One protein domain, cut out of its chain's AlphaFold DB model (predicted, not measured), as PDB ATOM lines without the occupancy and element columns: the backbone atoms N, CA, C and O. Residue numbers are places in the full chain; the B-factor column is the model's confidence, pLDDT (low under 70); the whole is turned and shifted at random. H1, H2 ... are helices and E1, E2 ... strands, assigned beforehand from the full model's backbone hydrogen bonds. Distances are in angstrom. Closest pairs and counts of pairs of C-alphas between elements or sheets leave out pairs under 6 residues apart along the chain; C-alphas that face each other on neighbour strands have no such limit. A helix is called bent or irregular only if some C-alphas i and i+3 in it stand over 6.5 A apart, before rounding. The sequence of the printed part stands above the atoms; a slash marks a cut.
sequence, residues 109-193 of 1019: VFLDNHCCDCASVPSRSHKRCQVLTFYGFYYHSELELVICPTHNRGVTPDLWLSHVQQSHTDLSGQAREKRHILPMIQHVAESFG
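Overview. This is residues 109 to 193 of the 1019 residues of the protein "Predicted protein" of Laccaria bicolor (strain S238N-H82 / ATCC MYA-4686) (UniProt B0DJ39). The long helix H5 and the short H2 lie in the middle, with a small three-stranded sheet and helix H3 on one side and the opening stretch with E1 and H1 on the other. H3 packs on H5 at a steep tilt and covers E4 of the sheet, while H4 sits near one end of H5. The printed part has 85 residues, with five named helices and four named strands in the order E1 H1 H2 E2 E3 E4 H3 H4 H5; the class is mixed, helices and strands. The sheet, in the order E2 E3 E4, is antiparallel throughout and forms a meander, each strand the antiparallel neighbour of the one before. The whole is compact, with a radius of gyration of the C-alphas of 12.2 A and spans of 32 by 29 by 18 A.

Arrangement. E2, residues 138 to 140, and E3, residues 145 to 148, are a hairpin, with N 140 and O 145 2.8 A apart, within hydrogen-bond range. E3 and E4, residues 153 to 155, are a second hairpin, with N 155 and O 146 at 2.8 A. H3, residues 157 to 165, is irregular: C-alphas 158 and 161 are 7.2 A apart. It is on the sheet at a height over the sheet of 9.8 A, its local plane resting on just 6 C-alphas. It lies over E4 and runs slantwise to the strands, at 34 degrees to E4 on the local plane. H3 touches H5, residues 178 to 192, at a steep tilt of 41 degrees, opposite ways; their closest C-alphas, of Pro 157 and Ile 185, are 6.0 A apart. H2, residues 130 to 134, only just touches H5, with 3 pairs of C-alphas within 8 A, the closest those of Val 131 and Met 184 at 6.5 A. H2 and H5 are on the sheet but only graze it. H1, residues 117 to 120, is close to H5 but not clearly touching, with the C-alphas of Ala 119 and Ser 191 closest at 6.3 A. H4, residues 173 to 176, is also close to H5 but not clearly touching, with the C-alphas of Gln 174 and His 180 closest at 6.3 A. E1, residues 114 to 116, pairs with no named strand and is apart from H5. In H2 every O i to N i+4 pair is within hydrogen-bond range, in H5 10 of 11 and in H3 3 of 5; H1 and H4 are too short for such a pair.

Along the chain. E3 measures 10.0 A from first to last C-alpha, H3 13.5 A and H5 20.8 A. E1 begins at C-alpha 114, (-35.180, -13.218, -27.574), and H5 ends at C-alpha 192, (-28.293, -21.067, -11.761).

Size, cuts and confidence. The C-alphas of Pro 122 and Thr 169, the two farthest apart, are 33.7 A apart. The printed part has no cut, and no link is long. Mean pLDDT of the printed part is 77.0; residues 112 to 113, 117 to 128 and 169 to 172 are under 70.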
ATOM      1  N   VAL A 109     -28.704 -14.399 -26.265       78.81
ATOM      2  CA  VAL A 109     -29.709 -14.357 -27.332       78.81
ATOM      3  C   VAL A 109     -30.103 -15.785 -27.706       78.81
ATOM      4  O   VAL A 109     -29.235 -16.641 -27.865       78.81
ATOM      5  N   PHE A 110     -31.401 -16.046 -27.837       83.44
ATOM      6  CA  PHE A 110     -31.955 -17.344 -28.210       83.44
ATOM      7  C   PHE A 110     -33.156 -17.184 -29.142       83.44
ATOM      8  O   PHE A 110     -33.940 -16.245 -28.994       83.44
ATOM      9  N   LEU A 111     -33.304 -18.131 -30.075       80.88
ATOM     10  CA  LEU A 111     -34.330 -18.105 -31.127       80.88
ATOM     11  C   LEU A 111     -34.308 -16.762 -31.892       80.88
ATOM     12  O   LEU A 111     -33.251 -16.135 -32.001       80.88
ATOM     13  N   ASP A 112     -35.460 -16.305 -32.382       68.75
ATOM     14  CA  ASP A 112     -35.631 -15.075 -33.165       68.75
ATOM     15  C   ASP A 112     -35.465 -13.798 -32.307       68.75
ATOM     16  O   ASP A 112     -36.403 -13.049 -32.035       68.75
ATOM     17  N   ASN A 113     -34.230 -13.544 -31.865       64.75
ATOM     18  CA  ASN A 113     -33.781 -12.384 -31.085       64.75
ATOM     19  C   ASN A 113     -34.357 -12.227 -29.654       64.75
ATOM     20  O   ASN A 113     -34.258 -11.141 -29.068       64.75
ATOM     21  N   HIS A 114     -34.877 -13.283 -29.014       72.75
ATOM     22  CA  HIS A 114     -35.180 -13.218 -27.574       72.75
ATOM     23  C   HIS A 114     -33.882 -13.100 -26.757       72.75
ATOM     24  O   HIS A 114     -32.909 -13.795 -27.025       72.75
ATOM     25  N   CYS A 115     -33.842 -12.222 -25.748       73.62
ATOM     26  CA  CYS A 115     -32.599 -11.850 -25.057       73.62
ATOM     27  C   CYS A 115     -32.693 -12.033 -23.534       73.62
ATOM     28  O   CYS A 115     -33.301 -11.213 -22.848       73.62
ATOM     29  N   CYS A 116     -32.025 -13.049 -22.980       77.00
ATOM     30  CA  CYS A 116     -31.885 -13.243 -21.535       77.00
ATOM     31  C   CYS A 116     -30.800 -12.312 -20.962       77.00
ATOM     32  O   CYS A 116     -29.601 -12.533 -21.137       77.00
ATOM     33  N   ASP A 117     -31.197 -11.311 -20.181       69.62
ATOM     34  CA  ASP A 117     -30.334 -10.421 -19.384       69.62
ATOM     35  C   ASP A 117     -29.720 -11.109 -18.140       69.62
ATOM     36  O   ASP A 117     -29.166 -10.485 -17.235       69.62
ATOM     37  N   CYS A 118     -29.787 -12.434 -18.111       68.69
ATOM     38  CA  CYS A 118     -29.735 -13.285 -16.930       68.69
ATOM     39  C   CYS A 118     -28.315 -13.444 -16.348       68.69
ATOM     40  O   CYS A 118     -28.161 -13.699 -15.155       68.69
ATOM     41  N   ALA A 119     -27.286 -13.173 -17.161       53.19
ATOM     42  CA  ALA A 119     -25.886 -13.059 -16.741       53.19
ATOM     43  C   ALA A 119     -25.532 -11.701 -16.088       53.19
ATOM     44  O   ALA A 119     -24.427 -11.537 -15.580       53.19
ATOM     45  N   SER A 120     -26.442 -10.715 -16.089       48.12
ATOM     46  CA  SER A 120     -26.202  -9.390 -15.481       48.12
ATOM     47  C   SER A 120     -26.595  -9.288 -14.000       48.12
ATOM     48  O   SER A 120     -26.370  -8.251 -13.377       48.12
ATOM     49  N   VAL A 121     -27.174 -10.351 -13.428       45.88
ATOM     50  CA  VAL A 121     -27.754 -10.353 -12.076       45.88
ATOM     51  C   VAL A 121     -26.946 -11.268 -11.141       45.88
ATOM     52  O   VAL A 121     -26.951 -12.490 -11.339       45.88
ATOM     53  N   PRO A 122     -26.284 -10.718 -10.100       39.81
ATOM     54  CA  PRO A 122     -25.612 -11.504  -9.067       39.81
ATOM     55  C   PRO A 122     -26.527 -12.522  -8.364       39.81
ATOM     56  O   PRO A 122     -27.754 -12.486  -8.447       39.81
ATOM     57  N   SER A 123     -25.911 -13.497  -7.705       49.84
ATOM     58  CA  SER A 123     -26.565 -14.756  -7.340       49.84
ATOM     59  C   SER A 123     -27.660 -14.677  -6.259       49.84
ATOM     60  O   SER A 123     -27.602 -13.883  -5.330       49.84
ATOM     61  N   ARG A 124     -28.589 -15.646  -6.347       44.19
ATOM     62  CA  ARG A 124     -29.476 -16.167  -5.280       44.19
ATOM     63  C   ARG A 124     -30.758 -15.417  -4.862       44.19
ATOM     64  O   ARG A 124     -31.485 -15.981  -4.053       44.19
ATOM     65  N   SER A 125     -31.161 -14.294  -5.466       42.12
ATOM     66  CA  SER A 125     -32.510 -13.713  -5.240       42.12
ATOM     67  C   SER A 125     -33.395 -13.679  -6.503       42.12
ATOM     68  O   SER A 125     -33.243 -12.842  -7.385       42.12
ATOM     69  N   HIS A 126     -34.349 -14.619  -6.584       48.53
ATOM     70  CA  HIS A 126     -35.455 -14.682  -7.565       48.53
ATOM     71  C   HIS A 126     -35.095 -14.371  -9.037       48.53
ATOM     72  O   HIS A 126     -35.747 -13.566  -9.709       48.53
ATOM     73  N   LYS A 127     -34.071 -15.057  -9.564       52.53
ATOM     74  CA  LYS A 127     -33.642 -14.973 -10.970       52.53
ATOM     75  C   LYS A 127     -34.767 -15.385 -11.936       52.53
ATOM     76  O   LYS A 127     -35.076 -16.567 -12.078       52.53
ATOM     77  N   ARG A 128     -35.338 -14.418 -12.659       59.09
ATOM     78  CA  ARG A 128     -36.209 -14.672 -13.819       59.09
ATOM     79  C   ARG A 128     -35.359 -14.933 -15.052       59.09
ATOM     80  O   ARG A 128     -34.835 -13.997 -15.644       59.09
ATOM     81  N   CYS A 129     -35.251 -16.191 -15.460       76.81
ATOM     82  CA  CYS A 129     -34.669 -16.517 -16.755       76.81
ATOM     83  C   CYS A 129     -35.732 -16.431 -17.854       76.81
ATOM     84  O   CYS A 129     -36.801 -17.033 -17.734       76.81
ATOM     85  N   GLN A 130     -35.440 -15.712 -18.938       79.00
ATOM     86  CA  GLN A 130     -36.341 -15.630 -20.089       79.00
ATOM     87  C   GLN A 130     -36.439 -16.973 -20.832       79.00
ATOM     88  O   GLN A 130     -37.530 -17.327 -21.265       79.00
ATOM     89  N   VAL A 131     -35.367 -17.778 -20.858       82.31
ATOM     90  CA  VAL A 131     -35.390 -19.168 -21.363       82.31
ATOM     91  C   VAL A 131     -36.349 -20.040 -20.546       82.31
ATOM     92  O   VAL A 131     -37.208 -20.707 -21.116       82.31
ATOM     93  N   LEU A 132     -36.269 -20.000 -19.207       84.94
ATOM     94  CA  LEU A 132     -37.231 -20.714 -18.349       84.94
ATOM     95  C   LEU A 132     -38.664 -20.243 -18.621       84.94
ATOM     96  O   LEU A 132     -39.553 -21.062 -18.823       84.94
ATOM     97  N   THR A 133     -38.864 -18.925 -18.696       78.88
ATOM     98  CA  THR A 133     -40.180 -18.317 -18.946       78.88
ATOM     99  C   THR A 133     -40.766 -18.751 -20.296       78.88
ATOM    100  O   THR A 133     -41.969 -18.987 -20.377       78.88
ATOM    101  N   PHE A 134     -39.933 -18.898 -21.332       81.38
ATOM    102  CA  PHE A 134     -40.335 -19.341 -22.670       81.38
ATOM    103  C   PHE A 134     -40.896 -20.775 -22.672       81.38
ATOM    104  O   PHE A 134     -41.973 -21.002 -23.213       81.38
ATOM    105  N   TYR A 135     -40.232 -21.717 -21.991       80.50
ATOM    106  CA  TYR A 135     -40.715 -23.100 -21.823       80.50
ATOM    107  C   TYR A 135     -41.791 -23.260 -20.722       80.50
ATOM    108  O   TYR A 135     -42.172 -24.377 -20.372       80.50
ATOM    109  N   GLY A 136     -42.263 -22.160 -20.121       75.38
ATOM    110  CA  GLY A 136     -43.194 -22.193 -18.985       75.38
ATOM    111  C   GLY A 136     -42.607 -22.808 -17.705       75.38
ATOM    112  O   GLY A 136     -43.355 -23.204 -16.812       75.38
ATOM    113  N   PHE A 137     -41.281 -22.919 -17.611       86.88
ATOM    114  CA  PHE A 137     -40.558 -23.460 -16.460       86.88
ATOM    115  C   PHE A 137     -40.283 -22.384 -15.409       86.88
ATOM    116  O   PHE A 137     -40.255 -21.183 -15.688       86.88
ATOM    117  N   TYR A 138     -39.974 -22.828 -14.194       84.25
ATOM    118  CA  TYR A 138     -39.389 -21.979 -13.163       84.25
ATOM    119  C   TYR A 138     -38.303 -22.726 -12.386       84.25
ATOM    120  O   TYR A 138     -38.247 -23.952 -12.394       84.25
ATOM    121  N   TYR A 139     -37.422 -21.981 -11.727       85.69
ATOM    122  CA  TYR A 139     -36.396 -22.531 -10.844       85.69
ATOM    123  C   TYR A 139     -36.876 -22.484  -9.391       85.69
ATOM    124  O   TYR A 139     -37.310 -21.430  -8.920       85.69
ATOM    125  N   HIS A 140     -36.793 -23.611  -8.686       83.00
ATOM    126  CA  HIS A 140     -37.222 -23.759  -7.299       83.00
ATOM    127  C   HIS A 140     -36.006 -23.713  -6.367       83.00
ATOM    128  O   HIS A 140     -35.279 -24.695  -6.226       83.00
ATOM    129  N   SER A 141     -35.779 -22.573  -5.711       78.06
ATOM    130  CA  SER A 141     -34.542 -22.310  -4.958       78.06
ATOM    131  C   SER A 141     -34.306 -23.232  -3.758       78.06
ATOM    132  O   SER A 141     -33.158 -23.513  -3.448       78.06
ATOM    133  N   GLU A 142     -35.359 -23.737  -3.107       81.62
ATOM    134  CA  GLU A 142     -35.240 -24.710  -2.000       81.62
ATOM    135  C   GLU A 142     -34.768 -26.104  -2.466       81.62
ATOM    136  O   GLU A 142     -34.302 -26.903  -1.663       81.62
ATOM    137  N   LEU A 143     -34.876 -26.396  -3.768       81.88
ATOM    138  CA  LEU A 143     -34.548 -27.697  -4.365       81.88
ATOM    139  C   LEU A 143     -33.360 -27.613  -5.343       81.88
ATOM    140  O   LEU A 143     -33.019 -28.614  -5.962       81.88
ATOM    141  N   GLU A 144     -32.808 -26.406  -5.537       83.62
ATOM    142  CA  GLU A 144     -31.838 -26.009  -6.577       83.62
ATOM    143  C   GLU A 144     -32.131 -26.590  -7.990       83.62
ATOM    144  O   GLU A 144     -31.236 -26.784  -8.812       83.62
ATOM    145  N   LEU A 145     -33.418 -26.813  -8.301       86.31
ATOM    146  CA  LEU A 145     -33.913 -27.586  -9.451       86.31
ATOM    147  C   LEU A 145     -34.894 -26.771 -10.310       86.31
ATOM    148  O   LEU A 145     -35.708 -26.000  -9.795       86.31
ATOM    149  N   VAL A 146     -34.855 -26.958 -11.632       88.81
ATOM    150  CA  VAL A 146     -35.871 -26.425 -12.554       88.81
ATOM    151  C   VAL A 146     -37.092 -27.343 -12.568       88.81
ATOM    152  O   VAL A 146     -36.966 -28.564 -12.591       88.81
ATOM    153  N   ILE A 147     -38.287 -26.762 -12.554       87.31
ATOM    154  CA  ILE A 147     -39.561 -27.479 -12.500       87.31
ATOM    155  C   ILE A 147     -40.423 -27.077 -13.695       87.31
ATOM    156  O   ILE A 147     -40.625 -25.891 -13.969       87.31
ATOM    157  N   CYS A 148     -40.969 -28.081 -14.378       86.56
ATOM    158  CA  CYS A 148     -42.049 -27.902 -15.335       86.56
ATOM    159  C   CYS A 148     -43.405 -28.049 -14.613       86.56
ATOM    160  O   CYS A 148     -43.782 -29.175 -14.259       86.56
ATOM    161  N   PRO A 149     -44.160 -26.951 -14.401       74.56
ATOM    162  CA  PRO A 149     -45.430 -26.991 -13.678       74.56
ATOM    163  C   PRO A 149     -46.503 -27.776 -14.439       74.56
ATOM    164  O   PRO A 149     -47.233 -28.533 -13.809       74.56
ATOM    165  N   THR A 150     -46.553 -27.654 -15.771       75.69
ATOM    166  CA  THR A 150     -47.497 -28.340 -16.679       75.69
ATOM    167  C   THR A 150     -47.428 -29.864 -16.585       75.69
ATOM    168  O   THR A 150     -48.383 -30.560 -16.912       75.69
ATOM    169  N   HIS A 151     -46.276 -30.400 -16.171       77.00
ATOM    170  CA  HIS A 151     -45.964 -31.826 -16.261       77.00
ATOM    171  C   HIS A 151     -45.566 -32.454 -14.920       77.00
ATOM    172  O   HIS A 151     -45.138 -33.607 -14.909       77.00
ATOM    173  N   ASN A 152     -45.679 -31.706 -13.811       79.31
ATOM    174  CA  ASN A 152     -45.267 -32.121 -12.463       79.31
ATOM    175  C   ASN A 152     -43.883 -32.815 -12.450       79.31
ATOM    176  O   ASN A 152     -43.711 -33.896 -11.878       79.31
ATOM    177  N   ARG A 153     -42.906 -32.225 -13.153       84.88
ATOM    178  CA  ARG A 153     -41.602 -32.855 -13.402       84.88
ATOM    179  C   ARG A 153     -40.436 -31.925 -13.084       84.88
ATOM    180  O   ARG A 153     -40.409 -30.784 -13.542       84.88
ATOM    181  N   GLY A 154     -39.468 -32.447 -12.336       87.38
ATOM    182  CA  GLY A 154     -38.133 -31.877 -12.208       87.38
ATOM    183  C   GLY A 154     -37.356 -32.047 -13.513       87.38
ATOM    184  O   GLY A 154     -37.348 -33.128 -14.104       87.38
ATOM    185  N   VAL A 155     -36.732 -30.969 -13.974       88.38
ATOM    186  CA  VAL A 155     -36.004 -30.883 -15.241       88.38
ATOM    187  C   VAL A 155     -34.552 -30.529 -14.937       88.38
ATOM    188  O   VAL A 155     -34.227 -29.406 -14.563       88.38
ATOM    189  N   THR A 156     -33.673 -31.504 -15.087       87.31
ATOM    190  CA  THR A 156     -32.214 -31.354 -15.030       87.31
ATOM    191  C   THR A 156     -31.631 -31.154 -16.435       87.31
ATOM    192  O   THR A 156     -32.319 -31.450 -17.417       87.31
ATOM    193  N   PRO A 157     -30.381 -30.671 -16.578       87.50
ATOM    194  CA  PRO A 157     -29.746 -30.453 -17.881       87.50
ATOM    195  C   PRO A 157     -29.715 -31.693 -18.793       87.50
ATOM    196  O   PRO A 157     -30.031 -31.569 -19.976       87.50
ATOM    197  N   ASP A 158     -29.425 -32.885 -18.254       84.12
ATOM    198  CA  ASP A 158     -29.464 -34.174 -18.972       84.12
ATOM    199  C   ASP A 158     -30.858 -34.522 -19.522       84.12
ATOM    200  O   ASP A 158     -30.986 -35.057 -20.625       84.12
ATOM    201  N   LEU A 159     -31.920 -34.196 -18.779       86.19
ATOM    202  CA  LEU A 159     -33.298 -34.535 -19.145       86.19
ATOM    203  C   LEU A 159     -34.057 -33.413 -19.860       86.19
ATOM    204  O   LEU A 159     -35.171 -33.649 -20.327       86.19
ATOM    205  N   TRP A 160     -33.505 -32.203 -19.958       90.38
ATOM    206  CA  TRP A 160     -34.208 -31.049 -20.524       90.38
ATOM    207  C   TRP A 160     -34.490 -31.223 -22.017       90.38
ATOM    208  O   TRP A 160     -35.625 -31.018 -22.441       90.38
ATOM    209  N   LEU A 161     -33.501 -31.643 -22.813       88.94
ATOM    210  CA  LEU A 161     -33.665 -31.807 -24.264       88.94
ATOM    211  C   LEU A 161     -34.777 -32.815 -24.594       88.94
ATOM    212  O   LEU A 161     -35.715 -32.483 -25.320       88.94
ATOM    213  N   SER A 162     -34.731 -34.005 -23.988       87.25
ATOM    214  CA  SER A 162     -35.775 -35.023 -24.152       87.25
ATOM    215  C   SER A 162     -37.119 -34.565 -23.574       87.25
ATOM    216  O   SER A 162     -38.157 -34.784 -24.199       87.25
ATOM    217  N   HIS A 163     -37.127 -33.847 -22.444       87.19
ATOM    218  CA  HIS A 163     -38.349 -33.269 -21.880       87.19
ATOM    219  C   HIS A 163     -38.952 -32.136 -22.723       87.19
ATOM    220  O   HIS A 163     -40.156 -31.935 -22.646       87.19
ATOM    221  N   VAL A 164     -38.198 -31.417 -23.552       86.56
ATOM    222  CA  VAL A 164     -38.792 -30.492 -24.534       86.56
ATOM    223  C   VAL A 164     -39.301 -31.281 -25.743       86.56
ATOM    224  O   VAL A 164     -40.468 -31.173 -26.110       86.56
ATOM    225  N   GLN A 165     -38.474 -32.150 -26.325       82.94
ATOM    226  CA  GLN A 165     -38.781 -32.806 -27.600       82.94
ATOM    227  C   GLN A 165     -39.949 -33.802 -27.531       82.94
ATOM    228  O   GLN A 165     -40.842 -33.738 -28.378       82.94
ATOM    229  N   GLN A 166     -39.988 -34.661 -26.506       80.19
ATOM    230  CA  GLN A 166     -41.023 -35.694 -26.305       80.19
ATOM    231  C   GLN A 166     -42.327 -35.143 -25.700       80.19
ATOM    232  O   GLN A 166     -43.203 -35.914 -25.306       80.19
ATOM    233  N   SER A 167     -42.371 -33.848 -25.374       75.38
ATOM    234  CA  SER A 167     -43.060 -33.462 -24.139       75.38
ATOM    235  C   SER A 167     -43.503 -31.999 -24.024       75.38
ATOM    236  O   SER A 167     -44.316 -31.726 -23.145       75.38
ATOM    237  N   HIS A 168     -43.053 -31.095 -24.892       74.62
ATOM    238  CA  HIS A 168     -43.693 -29.802 -25.178       74.62
ATOM    239  C   HIS A 168     -43.976 -29.757 -26.675       74.62
ATOM    240  O   HIS A 168     -43.249 -29.143 -27.453       74.62
ATOM    241  N   THR A 169     -44.968 -30.541 -27.101       67.50
ATOM    242  CA  THR A 169     -45.318 -30.693 -28.521       67.50
ATOM    243  C   THR A 169     -46.083 -29.493 -29.074       67.50
ATOM    244  O   THR A 169     -46.185 -29.365 -30.282       67.50
ATOM    245  N   ASP A 170     -46.561 -28.612 -28.193       59.12
ATOM    246  CA  ASP A 170     -47.144 -27.292 -28.462       59.12
ATOM    247  C   ASP A 170     -46.112 -26.239 -28.916       59.12
ATOM    248  O   ASP A 170     -46.478 -25.137 -29.334       59.12
ATOM    249  N   LEU A 171     -44.820 -26.573 -28.849       69.75
ATOM    250  CA  LEU A 171     -43.735 -25.798 -29.441       69.75
ATOM    251  C   LEU A 171     -43.403 -26.331 -30.847       69.75
ATOM    252  O   LEU A 171     -43.538 -27.522 -31.133       69.75
ATOM    253  N   SER A 172     -42.930 -25.450 -31.728       64.81
ATOM    254  CA  SER A 172     -42.628 -25.757 -33.135       64.81
ATOM    255  C   SER A 172     -41.404 -24.987 -33.645       64.81
ATOM    256  O   SER A 172     -41.009 -23.983 -33.046       64.81
ATOM    257  N   GLY A 173     -40.781 -25.485 -34.720       74.56
ATOM    258  CA  GLY A 173     -39.549 -24.933 -35.301       74.56
ATOM    259  C   GLY A 173     -38.359 -24.930 -34.332       74.56
ATOM    260  O   GLY A 173     -38.258 -25.797 -33.453       74.56
ATOM    261  N   GLN A 174     -37.509 -23.901 -34.451       74.50
ATOM    262  CA  GLN A 174     -36.280 -23.682 -33.672       74.50
ATOM    263  C   GLN A 174     -36.409 -24.014 -32.171       74.50
ATOM    264  O   GLN A 174     -35.485 -24.556 -31.565       74.50
ATOM    265  N   ALA A 175     -37.572 -23.747 -31.564       74.69
ATOM    266  CA  ALA A 175     -37.864 -23.989 -30.149       74.69
ATOM    267  C   ALA A 175     -37.728 -25.458 -29.689       74.69
ATOM    268  O   ALA A 175     -37.556 -25.698 -28.488       74.69
ATOM    269  N   ARG A 176     -37.807 -26.435 -30.609       79.81
ATOM    270  CA  ARG A 176     -37.639 -27.883 -30.340       79.81
ATOM    271  C   ARG A 176     -36.350 -28.484 -30.914       79.81
ATOM    272  O   ARG A 176     -36.062 -29.664 -30.697       79.81
ATOM    273  N   GLU A 177     -35.547 -27.686 -31.607       81.50
ATOM    274  CA  GLU A 177     -34.324 -28.145 -32.259       81.50
ATOM    275  C   GLU A 177     -33.140 -28.203 -31.286       81.50
ATOM    276  O   GLU A 177     -32.843 -27.257 -30.550       81.50
ATOM    277  N   LYS A 178     -32.386 -29.305 -31.344       85.50
ATOM    278  CA  LYS A 178     -31.216 -29.561 -30.488       85.50
ATOM    279  C   LYS A 178     -30.176 -28.429 -30.536       85.50
ATOM    280  O   LYS A 178     -29.614 -28.092 -29.495       85.50
ATOM    281  N   ARG A 179     -29.961 -27.812 -31.709       84.12
ATOM    282  CA  ARG A 179     -28.992 -26.713 -31.912       84.12
ATOM    283  C   ARG A 179     -29.333 -25.432 -31.139       84.12
ATOM    284  O   ARG A 179     -28.416 -24.742 -30.711       84.12
ATOM    285  N   HIS A 180     -30.616 -25.148 -30.901       84.69
ATOM    286  CA  HIS A 180     -31.053 -23.979 -30.126       84.69
ATOM    287  C   HIS A 180     -31.298 -24.325 -28.647       84.69
ATOM    288  O   HIS A 180     -31.000 -23.516 -27.767       84.69
ATOM    289  N   ILE A 181     -31.766 -25.546 -28.353       88.38
ATOM    290  CA  ILE A 181     -31.987 -26.015 -26.977       88.38
ATOM    291  C   ILE A 181     -30.675 -26.158 -26.193       88.38
ATOM    292  O   ILE A 181     -30.638 -25.775 -25.027       88.38
ATOM    293  N   LEU A 182     -29.599 -26.699 -26.775       89.12
ATOM    294  CA  LEU A 182     -28.364 -26.949 -26.013       89.12
ATOM    295  C   LEU A 182     -27.717 -25.661 -25.452       89.12
ATOM    296  O   LEU A 182     -27.450 -25.637 -24.249       89.12
ATOM    297  N   PRO A 183     -27.558 -24.562 -26.223       87.25
ATOM    298  CA  PRO A 183     -27.144 -23.269 -25.672       87.25
ATOM    299  C   PRO A 183     -28.101 -22.739 -24.595       87.25
ATOM    300  O   PRO A 183     -27.651 -22.182 -23.595       87.25
ATOM    301  N   MET A 184     -29.413 -22.944 -24.762       89.75
ATOM    302  CA  MET A 184     -30.425 -22.563 -23.769       89.75
ATOM    303  C   MET A 184     -30.271 -23.334 -22.448       89.75
ATOM    304  O   MET A 184     -30.323 -22.721 -21.381       89.75
ATOM    305  N   ILE A 185     -30.019 -24.647 -22.498       89.44
ATOM    306  CA  ILE A 185     -29.735 -25.475 -21.315       89.44
ATOM    307  C   ILE A 185     -28.451 -25.002 -20.636       89.44
ATOM    308  O   ILE A 185     -28.464 -24.750 -19.431       89.44
ATOM    309  N   GLN A 186     -27.360 -24.851 -21.394       85.81
ATOM    310  CA  GLN A 186     -26.064 -24.427 -20.861       85.81
ATOM    311  C   GLN A 186     -26.171 -23.061 -20.175       85.81
ATOM    312  O   GLN A 186     -25.749 -22.915 -19.028       85.81
ATOM    313  N   HIS A 187     -26.822 -22.091 -20.822       87.19
ATOM    314  CA  HIS A 187     -27.050 -20.769 -20.253       87.19
ATOM    315  C   HIS A 187     -27.771 -20.822 -18.897       87.19
ATOM    316  O   HIS A 187     -27.414 -20.079 -17.979       87.19
ATOM    317  N   VAL A 188     -28.775 -21.693 -18.738       86.50
ATOM    318  CA  VAL A 188     -29.495 -21.845 -17.463       86.50
ATOM    319  C   VAL A 188     -28.669 -22.634 -16.443       86.50
ATOM    320  O   VAL A 188     -28.638 -22.243 -15.278       86.50
ATOM    321  N   ALA A 189     -27.949 -23.678 -16.856       85.38
ATOM    322  CA  ALA A 189     -27.052 -24.426 -15.977       85.38
ATOM    323  C   ALA A 189     -25.978 -23.513 -15.360       85.38
ATOM    324  O   ALA A 189     -25.843 -23.474 -14.138       85.38
ATOM    325  N   GLU A 190     -25.311 -22.693 -16.176       81.81
ATOM    326  CA  GLU A 190     -24.338 -21.684 -15.737       81.81
ATOM    327  C   GLU A 190     -24.989 -20.570 -14.900       81.81
ATOM    328  O   GLU A 190     -24.478 -20.198 -13.843       81.81
ATOM    329  N   SER A 191     -26.148 -20.050 -15.324       78.69
ATOM    330  CA  SER A 191     -26.812 -18.932 -14.633       78.69
ATOM    331  C   SER A 191     -27.396 -19.307 -13.266       78.69
ATOM    332  O   SER A 191     -27.636 -18.408 -12.453       78.69
ATOM    333  N   PHE A 192     -27.652 -20.592 -12.997       77.06
ATOM    334  CA  PHE A 192     -28.293 -21.067 -11.761       77.06
ATOM    335  C   PHE A 192     -27.442 -22.047 -10.942       77.06
ATOM    336  O   PHE A 192     -27.772 -22.265  -9.780       77.06
ATOM    337  N   GLY A 193     -26.351 -22.585 -11.496       74.69
ATOM    338  CA  GLY A 193     -25.532 -23.612 -10.844       74.69
ATOM    339  C   GLY A 193     -26.225 -24.975 -10.791       74.69
ATOM    340  O   GLY A 193     -26.168 -25.642  -9.764       74.69
TER     341      GLY A 193